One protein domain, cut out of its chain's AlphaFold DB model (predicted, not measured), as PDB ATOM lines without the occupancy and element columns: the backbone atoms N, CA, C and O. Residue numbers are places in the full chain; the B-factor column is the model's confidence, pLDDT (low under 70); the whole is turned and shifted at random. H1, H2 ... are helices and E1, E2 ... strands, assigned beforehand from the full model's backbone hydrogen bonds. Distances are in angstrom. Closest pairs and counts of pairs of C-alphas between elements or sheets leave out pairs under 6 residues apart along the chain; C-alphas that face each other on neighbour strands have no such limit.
ATOM      1  N   SER A  38      13.808  48.953 -24.429       90.81
ATOM      2  CA  SER A  38      14.246  48.666 -25.793       90.81
ATOM      3  C   SER A  38      15.449  47.732 -25.749       90.81
ATOM      4  O   SER A  38      16.498  48.112 -25.244       90.81
ATOM      5  N   VAL A  39      15.334  46.535 -26.329       89.00
ATOM      6  CA  VAL A  39      16.463  45.584 -26.387       89.00
ATOM      7  C   VAL A  39      17.639  46.095 -27.223       89.00
ATOM      8  O   VAL A  39      18.746  45.603 -27.087       89.00
ATOM      9  N   VAL A  40      17.415  47.095 -28.081       88.75
ATOM     10  CA  VAL A  40      18.475  47.741 -28.875       88.75
ATOM     11  C   VAL A  40      19.222  48.808 -28.053       88.75
ATOM     12  O   VAL A  40      20.282  49.272 -28.464       88.75
ATOM     13  N   ASN A  41      18.683  49.201 -26.894       92.75
ATOM     14  CA  ASN A  41      19.332  50.110 -25.961       92.75
ATOM     15  C   ASN A  41      20.008  49.315 -24.837       92.75
ATOM     16  O   ASN A  41      19.352  48.816 -23.922       92.75
ATOM     17  N   THR A  42      21.335  49.255 -24.883       92.94
ATOM     18  CA  THR A  42      22.169  48.529 -23.921       92.94
ATOM     19  C   THR A  42      21.911  48.955 -22.464       92.94
ATOM     20  O   THR A  42      21.910  48.111 -21.571       92.94
ATOM     21  N   GLU A  43      21.626  50.237 -22.197       94.06
ATOM     22  CA  GLU A  43      21.345  50.723 -20.836       94.06
ATOM     23  C   GLU A  43      20.005  50.204 -20.301       94.06
ATOM     24  O   GLU A  43      19.898  49.836 -19.129       94.06
ATOM     25  N   ASP A  44      18.984  50.123 -21.159       93.50
ATOM     26  CA  ASP A  44      17.686  49.566 -20.776       93.50
ATOM     27  C   ASP A  44      17.790  48.069 -20.496       93.50
ATOM     28  O   ASP A  44      17.231  47.591 -19.507       93.50
ATOM     29  N   VAL A  45      18.548  47.341 -21.322       94.00
ATOM     30  CA  VAL A  45      18.826  45.915 -21.106       94.00
ATOM     31  C   VAL A  45      19.564  45.704 -19.787       94.00
ATOM     32  O   VAL A  45      19.172  44.842 -19.000       94.00
ATOM     33  N   ALA A  46      20.578  46.526 -19.498       93.94
ATOM     34  CA  ALA A  46      21.299  46.473 -18.233       93.94
ATOM     35  C   ALA A  46      20.356  46.667 -17.046       93.94
ATOM     36  O   ALA A  46      20.305  45.811 -16.163       93.94
ATOM     37  N   ARG A  47      19.551  47.738 -17.049       93.94
ATOM     38  CA  ARG A  47      18.573  47.978 -15.976       93.94
ATOM     39  C   ARG A  47      17.628  46.795 -15.787       93.94
ATOM     40  O   ARG A  47      17.388  46.404 -14.650       93.94
ATOM     41  N   ALA A  48      17.118  46.222 -16.874       92.19
ATOM     42  CA  ALA A  48      16.191  45.096 -16.818       92.19
ATOM     43  C   ALA A  48      16.825  43.841 -16.202       92.19
ATOM     44  O   ALA A  48      16.211  43.194 -15.356       92.19
ATOM     45  N   ILE A  49      18.065  43.522 -16.585       92.19
ATOM     46  CA  ILE A  49      18.796  42.370 -16.046       92.19
ATOM     47  C   ILE A  49      19.106  42.569 -14.559       92.19
ATOM     48  O   ILE A  49      18.917  41.642 -13.777       92.19
ATOM     49  N   TYR A  50      19.524  43.769 -14.147       90.12
ATOM     50  CA  TYR A  50      19.807  44.054 -12.735       90.12
ATOM     51  C   TYR A  50      18.550  44.113 -11.856       90.12
ATOM     52  O   TYR A  50      18.642  43.854 -10.657       90.12
ATOM     53  N   LEU A  51      17.386  44.430 -12.428       89.00
ATOM     54  CA  LEU A  51      16.106  44.395 -11.718       89.00
ATOM     55  C   LEU A  51      15.644  42.952 -11.442       89.00
ATOM     56  O   LEU A  51      15.007  42.686 -10.426       89.00
ATOM     57  N   ALA A  52      16.009  42.006 -12.311       87.25
ATOM     58  CA  ALA A  52      15.635  40.603 -12.190       87.25
ATOM     59  C   ALA A  52      16.507  39.860 -11.154       87.25
ATOM     60  O   ALA A  52      17.547  39.281 -11.467       87.25
ATOM     61  N   THR A  53      16.055  39.806  -9.899       79.88
ATOM     62  CA  THR A  53      16.832  39.264  -8.764       79.88
ATOM     63  C   THR A  53      17.116  37.755  -8.813       79.88
ATOM     64  O   THR A  53      17.988  37.274  -8.092       79.88
ATOM     65  N   ASN A  54      16.387  36.980  -9.622       85.81
ATOM     66  CA  ASN A  54      16.582  35.530  -9.769       85.81
ATOM     67  C   ASN A  54      16.372  35.075 -11.220       85.81
ATOM     68  O   ASN A  54      15.615  34.143 -11.496       85.81
ATOM     69  N   LEU A  55      17.017  35.769 -12.159       90.44
ATOM     70  CA  LEU A  55      16.899  35.476 -13.583       90.44
ATOM     71  C   LEU A  55      17.426  34.065 -13.904       90.44
ATOM     72  O   LEU A  55      18.627  33.803 -13.835       90.44
ATOM     73  N   LYS A  56      16.513  33.150 -14.251       90.75
ATOM     74  CA  LYS A  56      16.836  31.765 -14.644       90.75
ATOM     75  C   LYS A  56      16.861  31.541 -16.142       90.75
ATOM     76  O   LYS A  56      17.488  30.595 -16.598       90.75
ATOM     77  N   GLY A  57      16.214  32.391 -16.921       90.12
ATOM     78  CA  GLY A  57      16.265  32.250 -18.360       90.12
ATOM     79  C   GLY A  57      15.712  33.451 -19.085       90.12
ATOM     80  O   GLY A  57      14.964  34.249 -18.520       90.12
ATOM     81  N   ILE A  58      16.121  33.567 -20.341       92.88
ATOM     82  CA  ILE A  58      15.723  34.644 -21.239       92.88
ATOM     83  C   ILE A  58      15.021  34.004 -22.432       92.88
ATOM     84  O   ILE A  58      15.544  33.071 -23.045       92.88
ATOM     85  N   LEU A  59      13.826  34.505 -22.750       90.75
ATOM     86  CA  LEU A  59      13.107  34.165 -23.970       90.75
ATOM     87  C   LEU A  59      13.011  35.410 -24.847       90.75
ATOM     88  O   LEU A  59      12.216  36.310 -24.580       90.75
ATOM     89  N   GLN A  60      13.818  35.462 -25.900       88.06
ATOM     90  CA  GLN A  60      13.844  36.586 -26.817       88.06
ATOM     91  C   GLN A  60      12.828  36.411 -27.937       88.06
ATOM     92  O   GLN A  60      12.991  35.575 -28.828       88.06
ATOM     93  N   THR A  61      11.789  37.243 -27.899       86.06
ATOM     94  CA  THR A  61      10.727  37.298 -28.917       86.06
ATOM     95  C   THR A  61      10.591  38.678 -29.560       86.06
ATOM     96  O   THR A  61       9.628  38.926 -30.283       86.06
ATOM     97  N   SER A  62      11.506  39.605 -29.260       83.56
ATOM     98  CA  SER A  62      11.489  40.966 -29.796       83.56
ATOM     99  C   SER A  62      11.740  40.954 -31.302       83.56
ATOM    100  O   SER A  62      12.786  40.482 -31.744       83.56
ATOM    101  N   MET A  63      10.815  41.525 -32.067       80.88
ATOM    102  CA  MET A  63      10.899  41.625 -33.520       80.88
ATOM    103  C   MET A  63      10.266  42.940 -33.974       80.88
ATOM    104  O   MET A  63       9.314  43.426 -33.359       80.88
ATOM    105  N   VAL A  64      10.795  43.510 -35.050       81.31
ATOM    106  CA  VAL A  64      10.166  44.605 -35.789       81.31
ATOM    107  C   VAL A  64      10.058  44.136 -37.232       81.31
ATOM    108  O   VAL A  64      11.062  43.781 -37.836       81.31
ATOM    109  N   LEU A  65       8.833  44.080 -37.752       79.75
ATOM    110  CA  LEU A  65       8.578  43.736 -39.146       79.75
ATOM    111  C   LEU A  65       8.627  45.022 -39.973       79.75
ATOM    112  O   LEU A  65       7.877  45.960 -39.702       79.75
ATOM    113  N   CYS A  66       9.529  45.054 -40.948       73.62
ATOM    114  CA  CYS A  66       9.612  46.096 -41.963       73.62
ATOM    115  C   CYS A  66       9.485  45.406 -43.321       73.62
ATOM    116  O   CYS A  66      10.476  44.918 -43.864       73.62
ATOM    117  N   ASP A  67       8.255  45.310 -43.820       73.94
ATOM    118  CA  ASP A  67       7.961  44.670 -45.100       73.94
ATOM    119  C   ASP A  67       8.223  45.671 -46.226       73.94
ATOM    120  O   ASP A  67       7.400  46.536 -46.505       73.94
ATOM    121  N   GLU A  68       9.388  45.564 -46.858       68.62
ATOM    122  CA  GLU A  68       9.750  46.367 -48.025       68.62
ATOM    123  C   GLU A  68      10.590  45.518 -48.983       68.62
ATOM    124  O   GLU A  68      11.343  44.631 -48.562       68.62
ATOM    125  N   ALA A  69      10.472  45.772 -50.287       67.50
ATOM    126  CA  ALA A  69      11.330  45.100 -51.255       67.50
ATOM    127  C   ALA A  69      12.797  45.460 -50.971       67.50
ATOM    128  O   ALA A  69      13.120  46.626 -50.756       67.50
ATOM    129  N   PHE A  70      13.712  44.487 -51.021       65.38
ATOM    130  CA  PHE A  70      15.118  44.694 -50.638       65.38
ATOM    131  C   PHE A  70      15.779  45.905 -51.325       65.38
ATOM    132  O   PHE A  70      16.542  46.630 -50.697       65.38
ATOM    133  N   LEU A  71      15.455  46.163 -52.599       60.97
ATOM    134  CA  LEU A  71      15.998  47.299 -53.358       60.97
ATOM    135  C   LEU A  71      15.421  48.663 -52.955       60.97
ATOM    136  O   LEU A  71      16.013  49.690 -53.284       60.97
ATOM    137  N   ARG A  72      14.260  48.680 -52.301       69.00
ATOM    138  CA  ARG A  72      13.562  49.886 -51.841       69.00
ATOM    139  C   ARG A  72      13.720  50.133 -50.346       69.00
ATOM    140  O   ARG A  72      13.475  51.247 -49.901       69.00
ATOM    141  N   MET A  73      14.169  49.127 -49.599       70.50
ATOM    142  CA  MET A  73      14.371  49.227 -48.163       70.50
ATOM    143  C   MET A  73      15.498  50.210 -47.852       70.50
ATOM    144  O   MET A  73      16.653  50.025 -48.252       70.50
ATOM    145  N   ALA A  74      15.179  51.255 -47.092       80.81
ATOM    146  CA  ALA A  74      16.201  52.155 -46.602       80.81
ATOM    147  C   ALA A  74      17.097  51.419 -45.594       80.81
ATOM    148  O   ALA A  74      16.642  50.601 -44.795       80.81
ATOM    149  N   TYR A  75      18.384  51.769 -45.550       83.31
ATOM    150  CA  TYR A  75      19.320  51.183 -44.583       83.31
ATOM    151  C   TYR A  75      18.843  51.330 -43.124       83.31
ATOM    152  O   TYR A  75      19.041  50.436 -42.304       83.31
ATOM    153  N   GLY A  76      18.177  52.448 -42.807       82.06
ATOM    154  CA  GLY A  76      17.574  52.666 -41.493       82.06
ATOM    155  C   GLY A  76      16.477  51.648 -41.168       82.06
ATOM    156  O   GLY A  76      16.464  51.112 -40.067       82.06
ATOM    157  N   GLU A  77      15.604  51.332 -42.124       73.62
ATOM    158  CA  GLU A  77      14.503  50.369 -41.965       73.62
ATOM    159  C   GLU A  77      15.027  48.940 -41.837       73.62
ATOM    160  O   GLU A  77      14.605  48.200 -40.947       73.62
ATOM    161  N   TRP A  78      16.033  48.592 -42.643       78.94
ATOM    162  CA  TRP A  78      16.756  47.332 -42.498       78.94
ATOM    163  C   TRP A  78      17.368  47.194 -41.097       78.94
ATOM    164  O   TRP A  78      17.210  46.167 -40.432       78.94
ATOM    165  N   GLY A  79      18.002  48.266 -40.608       84.31
ATOM    166  CA  GLY A  79      18.515  48.352 -39.244       84.31
ATOM    167  C   GLY A  79      17.420  48.135 -38.196       84.31
ATOM    168  O   GLY A  79      17.599  47.348 -37.270       84.31
ATOM    169  N   MET A  80      16.264  48.777 -38.353       83.44
ATOM    170  CA  MET A  80      15.141  48.635 -37.420       83.44
ATOM    171  C   MET A  80      14.629  47.196 -37.316       83.44
ATOM    172  O   MET A  80      14.290  46.771 -36.209       83.44
ATOM    173  N   ALA A  81      14.606  46.454 -38.424       82.50
ATOM    174  CA  ALA A  81      14.187  45.055 -38.445       82.50
ATOM    175  C   ALA A  81      15.229  44.117 -37.816       82.50
ATOM    176  O   ALA A  81      14.877  43.235 -37.032       82.50
ATOM    177  N   ILE A  82      16.517  44.326 -38.113       83.75
ATOM    178  CA  ILE A  82      17.576  43.376 -37.743       83.75
ATOM    179  C   ILE A  82      18.173  43.619 -36.352       83.75
ATOM    180  O   ILE A  82      18.592  42.676 -35.676       83.75
ATOM    181  N   LEU A  83      18.225  44.874 -35.891       88.12
ATOM    182  CA  LEU A  83      18.869  45.234 -34.623       88.12
ATOM    183  C   LEU A  83      18.242  44.545 -33.399       88.12
ATOM    184  O   LEU A  83      19.009  44.081 -32.555       88.12
ATOM    185  N   PRO A  84      16.906  44.420 -33.263       87.00
ATOM    186  CA  PRO A  84      16.306  43.708 -32.137       87.00
ATOM    187  C   PRO A  84      16.721  42.236 -32.062       87.00
ATOM    188  O   PRO A  84      16.862  41.698 -30.966       87.00
ATOM    189  N   GLU A  85      16.934  41.592 -33.210       85.19
ATOM    190  CA  GLU A  85      17.318  40.185 -33.278       85.19
ATOM    191  C   GLU A  85      18.818  40.006 -33.051       85.19
ATOM    192  O   GLU A  85      19.227  39.204 -32.214       85.19
ATOM    193  N   VAL A  86      19.653  40.778 -33.741       86.62
ATOM    194  CA  VAL A  86      21.108  40.614 -33.673       86.62
ATOM    195  C   VAL A  86      21.673  41.331 -32.455       86.62
ATOM    196  O   VAL A  86      22.176  40.692 -31.529       86.62
ATOM    197  N   ARG A  87      21.565  42.664 -32.431       88.31
ATOM    198  CA  ARG A  87      22.149  43.482 -31.364       88.31
ATOM    199  C   ARG A  87      21.446  43.241 -30.036       88.31
ATOM    200  O   ARG A  87      22.119  43.064 -29.031       88.31
ATOM    201  N   GLY A  88      20.117  43.166 -30.044       89.88
ATOM    202  CA  GLY A  88      19.355  42.931 -28.823       89.88
ATOM    203  C   GLY A  88      19.688  41.596 -28.165       89.88
ATOM    204  O   GLY A  88      19.831  41.537 -26.948       89.88
ATOM    205  N   THR A  89      19.867  40.529 -28.954       91.25
ATOM    206  CA  THR A  89      20.274  39.232 -28.389       91.25
ATOM    207  C   THR A  89      21.687  39.276 -27.836       91.25
ATOM    208  O   THR A  89      21.940  38.725 -26.766       91.25
ATOM    209  N   TRP A  90      22.602  39.932 -28.554       91.38
ATOM    210  CA  TRP A  90      23.970  40.088 -28.085       91.38
ATOM    211  C   TRP A  90      24.017  40.824 -26.747       91.38
ATOM    212  O   TRP A  90      24.623  40.321 -25.810       91.38
ATOM    213  N   ASP A  91      23.327  41.961 -26.631       93.19
ATOM    214  CA  ASP A  91      23.323  42.758 -25.403       93.19
ATOM    215  C   ASP A  91      22.711  41.976 -24.229       93.19
ATOM    216  O   ASP A  91      23.262  41.984 -23.130       93.19
ATOM    217  N   LEU A  92      21.621  41.234 -24.458       93.69
ATOM    218  CA  LEU A  92      21.015  40.368 -23.438       93.69
ATOM    219  C   LEU A  92      21.970  39.263 -22.962       93.69
ATOM    220  O   LEU A  92      22.021  38.972 -21.768       93.69
ATOM    221  N   HIS A  93      22.733  38.655 -23.874       92.25
ATOM    222  CA  HIS A  93      23.726  37.637 -23.536       92.25
ATOM    223  C   HIS A  93      24.937  38.226 -22.800       92.25
ATOM    224  O   HIS A  93      25.323  37.736 -21.738       92.25
ATOM    225  N   ASP A  94      25.535  39.273 -23.364       93.19
ATOM    226  CA  ASP A  94      26.765  39.887 -22.870       93.19
ATOM    227  C   ASP A  94      26.561  40.480 -21.473       93.19
ATOM    228  O   ASP A  94      27.321  40.189 -20.551       93.19
ATOM    229  N   ILE A  95      25.467  41.213 -21.259       94.50
ATOM    230  CA  ILE A  95      25.166  41.803 -19.953       94.50
ATOM    231  C   ILE A  95      24.851  40.722 -18.912       94.50
ATOM    232  O   ILE A  95      25.300  40.833 -17.771       94.50
ATOM    233  N   ALA A  96      24.132  39.651 -19.277       92.25
ATOM    234  CA  ALA A  96      23.901  38.533 -18.359       92.25
ATOM    235  C   ALA A  96      25.225  37.866 -17.939       92.25
ATOM    236  O   ALA A  96      25.414  37.553 -16.759       92.25
ATOM    237  N   CYS A  97      26.168  37.714 -18.877       90.75
ATOM    238  CA  CYS A  97      27.518  37.222 -18.602       90.75
ATOM    239  C   CYS A  97      28.312  38.176 -17.698       90.75
ATOM    240  O   CYS A  97      28.921  37.726 -16.727       90.75
ATOM    241  N   GLN A  98      28.280  39.484 -17.965       91.06
ATOM    242  CA  GLN A  98      28.950  40.501 -17.143       91.06
ATOM    243  C   GLN A  98      28.397  40.539 -15.715       91.06
ATOM    244  O   GLN A  98      29.160  40.640 -14.754       91.06
ATOM    245  N   ALA A  99      27.085  40.363 -15.559       91.06
ATOM    246  CA  ALA A  99      26.426  40.229 -14.263       91.06
ATOM    247  C   ALA A  99      26.694  38.871 -13.578       91.06
ATOM    248  O   ALA A  99      26.214  38.637 -12.470       91.06
ATOM    249  N   SER A 100      27.464  37.971 -14.208       91.56
ATOM    250  CA  SER A 100      27.757  36.614 -13.723       91.56
ATOM    251  C   SER A 100      26.497  35.781 -13.439       91.56
ATOM    252  O   SER A 100      26.491  34.912 -12.562       91.56
ATOM    253  N   ILE A 101      25.417  36.031 -14.187       90.94
ATOM    254  CA  ILE A 101      24.153  35.306 -14.061       90.94
ATOM    255  C   ILE A 101      24.251  34.011 -14.861       90.94
ATOM    256  O   ILE A 101      24.422  34.010 -16.079       90.94
ATOM    257  N   LYS A 102      24.096  32.880 -14.174       88.94
ATOM    258  CA  LYS A 102      24.008  31.575 -14.828       88.94
ATOM    259  C   LYS A 102      22.561  31.289 -15.220       88.94
ATOM    260  O   LYS A 102      21.745  30.956 -14.363       88.94
ATOM    261  N   LEU A 103      22.274  31.409 -16.513       89.69
ATOM    262  CA  LEU A 103      20.977  31.060 -17.084       89.69
ATOM    263  C   LEU A 103      20.853  29.540 -17.247       89.69
ATOM    264  O   LEU A 103      21.780  28.874 -17.708       89.69
ATOM    265  N   ASP A 104      19.685  29.011 -16.905       90.56
ATOM    266  CA  ASP A 104      19.278  27.633 -17.173       90.56
ATOM    267  C   ASP A 104      18.851  27.466 -18.641       90.56
ATOM    268  O   ASP A 104      19.022  26.394 -19.216       90.56
ATOM    269  N   PHE A 105      18.319  28.529 -19.261       88.19
ATOM    270  CA  PHE A 105      17.982  28.554 -20.684       88.19
ATOM    271  C   PHE A 105      18.124  29.952 -21.300       88.19
ATOM    272  O   PHE A 105      17.844  30.973 -20.671       88.19
ATOM    273  N   PHE A 106      18.508  29.982 -22.574       90.94
ATOM    274  CA  PHE A 106      18.461  31.166 -23.426       90.94
ATOM    275  C   PHE A 106      17.808  30.756 -24.746       90.94
ATOM    276  O   PHE A 106      18.406  30.032 -25.542       90.94
ATOM    277  N   GLY A 107      16.552  31.151 -24.941       86.44
ATOM    278  CA  GLY A 107      15.766  30.786 -26.115       86.44
ATOM    279  C   GLY A 107      15.528  31.990 -27.013       86.44
ATOM    280  O   GLY A 107      15.035  33.013 -26.543       86.44
ATOM    281  N   ARG A 108      15.805  31.852 -28.310       82.62
ATOM    282  CA  ARG A 108      15.375  32.820 -29.330       82.62
ATOM    283  C   ARG A 108      14.197  32.253 -30.115       82.62
ATOM    284  O   ARG A 108      14.195  31.075 -30.482       82.62
ATOM    285  N   LEU A 109      13.189  33.088 -30.363       76.81
ATOM    286  CA  LEU A 109      12.099  32.758 -31.271       76.81
ATOM    287  C   LEU A 109      12.490  33.121 -32.703       76.81
ATOM    288  O   LEU A 109      12.617  34.294 -33.030       76.81
ATOM    289  N   GLU A 110      12.613  32.111 -33.558       66.25
ATOM    290  CA  GLU A 110      12.853  32.303 -34.988       66.25
ATOM    291  C   GLU A 110      11.594  31.965 -35.791       66.25
ATOM    292  O   GLU A 110      10.909  30.958 -35.551       66.25
ATOM    293  N   THR A 111      11.298  32.796 -36.790       55.22
ATOM    294  CA  THR A 111      10.261  32.502 -37.777       55.22
ATOM    295  C   THR A 111      10.905  31.804 -38.963       55.22
ATOM    296  O   THR A 111      11.679  32.395 -39.709       55.22
ATOM    297  N   ARG A 112      10.561  30.532 -39.181       40.38
ATOM    298  CA  ARG A 112      10.872  29.873 -40.452       40.38
ATOM    299  C   ARG A 112       9.866  30.322 -41.497       40.38
ATOM    300  O   ARG A 112       8.682  30.010 -41.375       40.38
ATOM    301  N   VAL A 113      10.351  30.946 -42.563       35.81
ATOM    302  CA  VAL A 113       9.616  30.983 -43.825       35.81
ATOM    303  C   VAL A 113       9.631  29.556 -44.376       35.81
ATOM    304  O   VAL A 113      10.640  29.069 -44.878       35.81
ATOM    305  N   VAL A 114       8.534  28.825 -44.179       30.17
ATOM    306  CA  VAL A 114       8.329  27.525 -44.824       30.17
ATOM    307  C   VAL A 114       7.626  27.805 -46.142       30.17
ATOM    308  O   VAL A 114       6.437  28.111 -46.153       30.17
ATOM    309  N   SER A 115       8.354  27.715 -47.254       24.31
ATOM    310  CA  SER A 115       7.749  27.742 -48.585       24.31
ATOM    311  C   SER A 115       6.730  26.597 -48.681       24.31
ATOM    312  O   SER A 115       7.094  25.451 -48.388       24.31
ATOM    313  N   PRO A 116       5.465  26.850 -49.065       28.58
ATOM    314  CA  PRO A 116       4.465  25.799 -49.160       28.58
ATOM    315  C   PRO A 116       4.825  24.886 -50.336       28.58
ATOM    316  O   PRO A 116       4.535  25.164 -51.500       28.58
ATOM    317  N   THR A 117       5.495  23.776 -50.038       26.28
ATOM    318  CA  THR A 117       5.587  22.642 -50.953       26.28
ATOM    319  C   THR A 117       4.245  21.927 -50.881       26.28
ATOM    320  O   THR A 117       3.963  21.181 -49.946       26.28
ATOM    321  N   MET A 118       3.369  22.221 -51.842       27.20
ATOM    322  CA  MET A 118       2.128  21.474 -52.013       27.20
ATOM    323  C   MET A 118       2.468  20.062 -52.492       27.20
ATOM    324  O   MET A 118       2.710  19.834 -53.674       27.20
ATOM    325  N   ASN A 119       2.502  19.112 -51.560       30.16
ATOM    326  CA  ASN A 119       2.455  17.695 -51.893       30.16
ATOM    327  C   ASN A 119       1.014  17.357 -52.287       30.16
ATOM    328  O   ASN A 119       0.102  17.455 -51.466       30.16
ATOM    329  N   HIS A 120       0.808  16.980 -53.548       32.47
ATOM    330  CA  HIS A 120      -0.462  16.441 -54.021       32.47
ATOM    331  C   HIS A 120      -0.597  15.000 -53.494       32.47
ATOM    332  O   HIS A 120       0.274  14.178 -53.788       32.47
ATOM    333  N   PRO A 121      -1.632  14.648 -52.708       29.33
ATOM    334  CA  PRO A 121      -1.824  13.268 -52.292       29.33
ATOM    335  C   PRO A 121      -2.350  12.464 -53.485       29.33
ATOM    336  O   PRO A 121      -3.461  12.699 -53.960       29.33
ATOM    337  N   SER A 129      -0.821   9.474 -43.404       30.84
ATOM    338  CA  SER A 129      -1.249  10.880 -43.405       30.84
ATOM    339  C   SER A 129      -1.708  11.410 -42.037       30.84
ATOM    340  O   SER A 129      -1.725  12.627 -41.844       30.84
ATOM    341  N   GLU A 130      -1.980  10.552 -41.050       31.86
ATOM    342  CA  GLU A 130      -2.225  11.000 -39.665       31.86
ATOM    343  C   GLU A 130      -0.933  11.367 -38.923       31.86
ATOM    344  O   GLU A 130      -0.927  12.297 -38.119       31.86
ATOM    345  N   GLN A 131       0.196  10.741 -39.263       30.62
ATOM    346  CA  GLN A 131       1.497  11.095 -38.679       30.62
ATOM    347  C   GLN A 131       2.110  12.356 -39.307       30.62
ATOM    348  O   GLN A 131       2.862  13.067 -38.642       30.62
ATOM    349  N   GLN A 132       1.744  12.699 -40.547       29.50
ATOM    350  CA  GLN A 132       2.262  13.887 -41.244       29.50
ATOM    351  C   GLN A 132       1.407  15.151 -41.056       29.50
ATOM    352  O   GLN A 132       1.951  16.255 -41.065       29.50
ATOM    353  N   ARG A 133       0.097  15.033 -40.783       27.95
ATOM    354  CA  ARG A 133      -0.757  16.191 -40.421       27.95
ATOM    355  C   ARG A 133      -0.375  16.833 -39.082       27.95
ATOM    356  O   ARG A 133      -0.709  17.989 -38.843       27.95
ATOM    357  N   SER A 134       0.382  16.131 -38.240       29.27
ATOM    358  CA  SER A 134       0.960  16.695 -37.013       29.27
ATOM    359  C   SER A 134       2.051  17.750 -37.275       29.27
ATOM    360  O   SER A 134       2.468  18.419 -36.331       29.27
ATOM    361  N   LEU A 135       2.538  17.903 -38.515       29.98
ATOM    362  CA  LEU A 135       3.679  18.766 -38.856       29.98
ATOM    363  C   LEU A 135       3.297  20.045 -39.628       29.98
ATOM    364  O   LEU A 135       4.177  20.832 -39.963       29.98
ATOM    365  N   THR A 136       2.007  20.292 -39.891       26.25
ATOM    366  CA  THR A 136       1.529  21.415 -40.731       26.25
ATOM    367  C   THR A 136       1.050  22.649 -39.954       26.25
ATOM    368  O   THR A 136       0.239  23.422 -40.456       26.25
ATOM    369  N   ALA A 137       1.550  22.880 -38.742       27.34
ATOM    370  CA  ALA A 137       1.474  24.194 -38.102       27.34
ATOM    371  C   ALA A 137       2.835  24.878 -38.269       27.34
ATOM    372  O   ALA A 137       3.850  24.227 -38.030       27.34
ATOM    373  N   SER A 138       2.872  26.156 -38.671       32.41
ATOM    374  CA  SER A 138       4.102  26.958 -38.745       32.41
ATOM    375  C   SER A 138       4.912  26.789 -37.459       32.41
ATOM    376  O   SER A 138       4.584  27.358 -36.413       32.41
ATOM    377  N   SER A 139       5.937  25.938 -37.529       30.33
ATOM    378  CA  SER A 139       6.699  25.513 -36.366       30.33
ATOM    379  C   SER A 139       7.769  26.562 -36.110       30.33
ATOM    380  O   SER A 139       8.841  26.521 -36.711       30.33
ATOM    381  N   SER A 140       7.485  27.503 -35.213       34.56
ATOM    382  CA  SER A 140       8.538  28.281 -34.568       34.56
ATOM    383  C   SER A 140       9.410  27.314 -33.775       34.56
ATOM    384  O   SER A 140       8.900  26.595 -32.910       34.56
ATOM    385  N   LYS A 141      10.703  27.243 -34.091       36.72
ATOM    386  CA  LYS A 141      11.654  26.536 -33.233       36.72
ATOM    387  C   LYS A 141      12.174  27.535 -32.204       36.72
ATOM    388  O   LYS A 141      12.524  28.650 -32.568       36.72
ATOM    389  N   LEU A 142      12.196  27.126 -30.936       38.66
ATOM    390  CA  LEU A 142      13.142  27.705 -29.991       38.66
ATOM    391  C   LEU A 142      14.504  27.120 -30.352       38.66
ATOM    392  O   LEU A 142      14.688  25.900 -30.276       38.66
ATOM    393  N   SER A 143      15.420  27.978 -30.772       42.47
ATOM    394  CA  SER A 143      16.835  27.637 -30.846       42.47
ATOM    395  C   SER A 143      17.433  27.956 -29.470       42.47
ATOM    396  O   SER A 143      17.375  29.103 -29.024       42.47
ATOM    397  N   GLU A 144      17.911  26.933 -28.755       38.94
ATOM    398  CA  GLU A 144      18.703  27.096 -27.529       38.94
ATOM    399  C   GLU A 144      20.173  27.228 -27.935       38.94
ATOM    400  O   GLU A 144      20.769  26.263 -28.418       38.94
ATOM    401  N   GLU A 145      20.770  28.405 -27.747       37.34
ATOM    402  CA  GLU A 145      22.219  28.567 -27.881       37.34
ATOM    403  C   GLU A 145      22.865  28.393 -26.504       37.34
ATOM    404  O   GLU A 145      22.836  29.267 -25.639       37.34
TER     405      GLU A 145
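Overview. This is residues 38 to 121 and 129 to 145 of the 291 residues of the protein "KR domain-containing protein" of Trichoderma harzianum (UniProt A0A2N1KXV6). A small three-stranded sheet has the helix H3 over one face, running along its strands, and H1 packs on H3 at a steep tilt. From this body two loose parts reach away: H2 with the long loop before it, whose residues 71 to 76 stick out, and a poorly formed arm of residues 111 to 121 and H4, which makes much of the length. The printed part has 101 residues, with four named helices and three named strands in the order H1 E1 H2 H3 E2 H4 E3. The sheet, E1 E2 E3, is mixed, and the class is mixed, helices and strands. The whole is loose and flat, with a radius of gyration of the C-alphas of 17.7 A and spans of 54 by 40 by 16 A.

Along the chain. Find C-alpha 42 at (22.169, 48.529, -23.921); from there H1 runs 14.2 A to residue 51. E1 follows at residues 57 to 60, 9.8 A long, and H2 at residues 75 to 82, 10.5 A. Start H3 at C-alpha 86, (21.108, 40.614, -33.673), and go 18.3 A to residue 98. E2 is residues 105 to 110, 15.7 A. After the cut come H4, residues 129 to 135, 10.4 A, and E3, residues 141 to 144, 9.1 A, ending at C-alpha 144, (18.703, 27.096, -27.529).

Arrangement. Begin with the sheet: E1 and E2 are parallel at 11 degrees, with N 60 and O 107 2.8 A apart, within hydrogen-bond range. E2 and E3 are antiparallel at 145 degrees, with N 108 and O 143 at 3.2 A. H3 is on the sheet at a height of 10.8 A over it and lies over E1, along the strands at 7 degrees to E1 on the local plane; E2 only just misses being under it, with 2 of its C-alphas falling there. The closest C-alphas of E1 and H3 are those of Gln 60 and Thr 89, 7.1 A apart. E1, H2 H3, E2 form a strand-helix-strand unit, two parallel neighbour strands with helices between, and its crossover is right-handed. H1 and H3 touch, closest at the C-alphas of Thr 42 and Asp 91, 6.1 A, at a steep tilt of 46 degrees, the same way. H2 and H3 meet only through their link; H4 touches no helix. Every O i to N i+4 pair is within hydrogen-bond range in H1, H2 and H3, but 1 of 3 in H4, where 1 of 4 O i to N i+3 pairs is.

Size, cuts and confidence. The C-alphas farthest apart, of Tyr 50 and Pro 121, are 54.6 A apart. Residues 122 to 128 are not printed, and C-alphas 121 and 129 are 9.2 A apart across the cut. The link from E1 to H2, 14 residues, is long. The mean pLDDT of the printed part is 71.0, and residues 68 to 72, 110 to 121 and 129 to 145 are under 70.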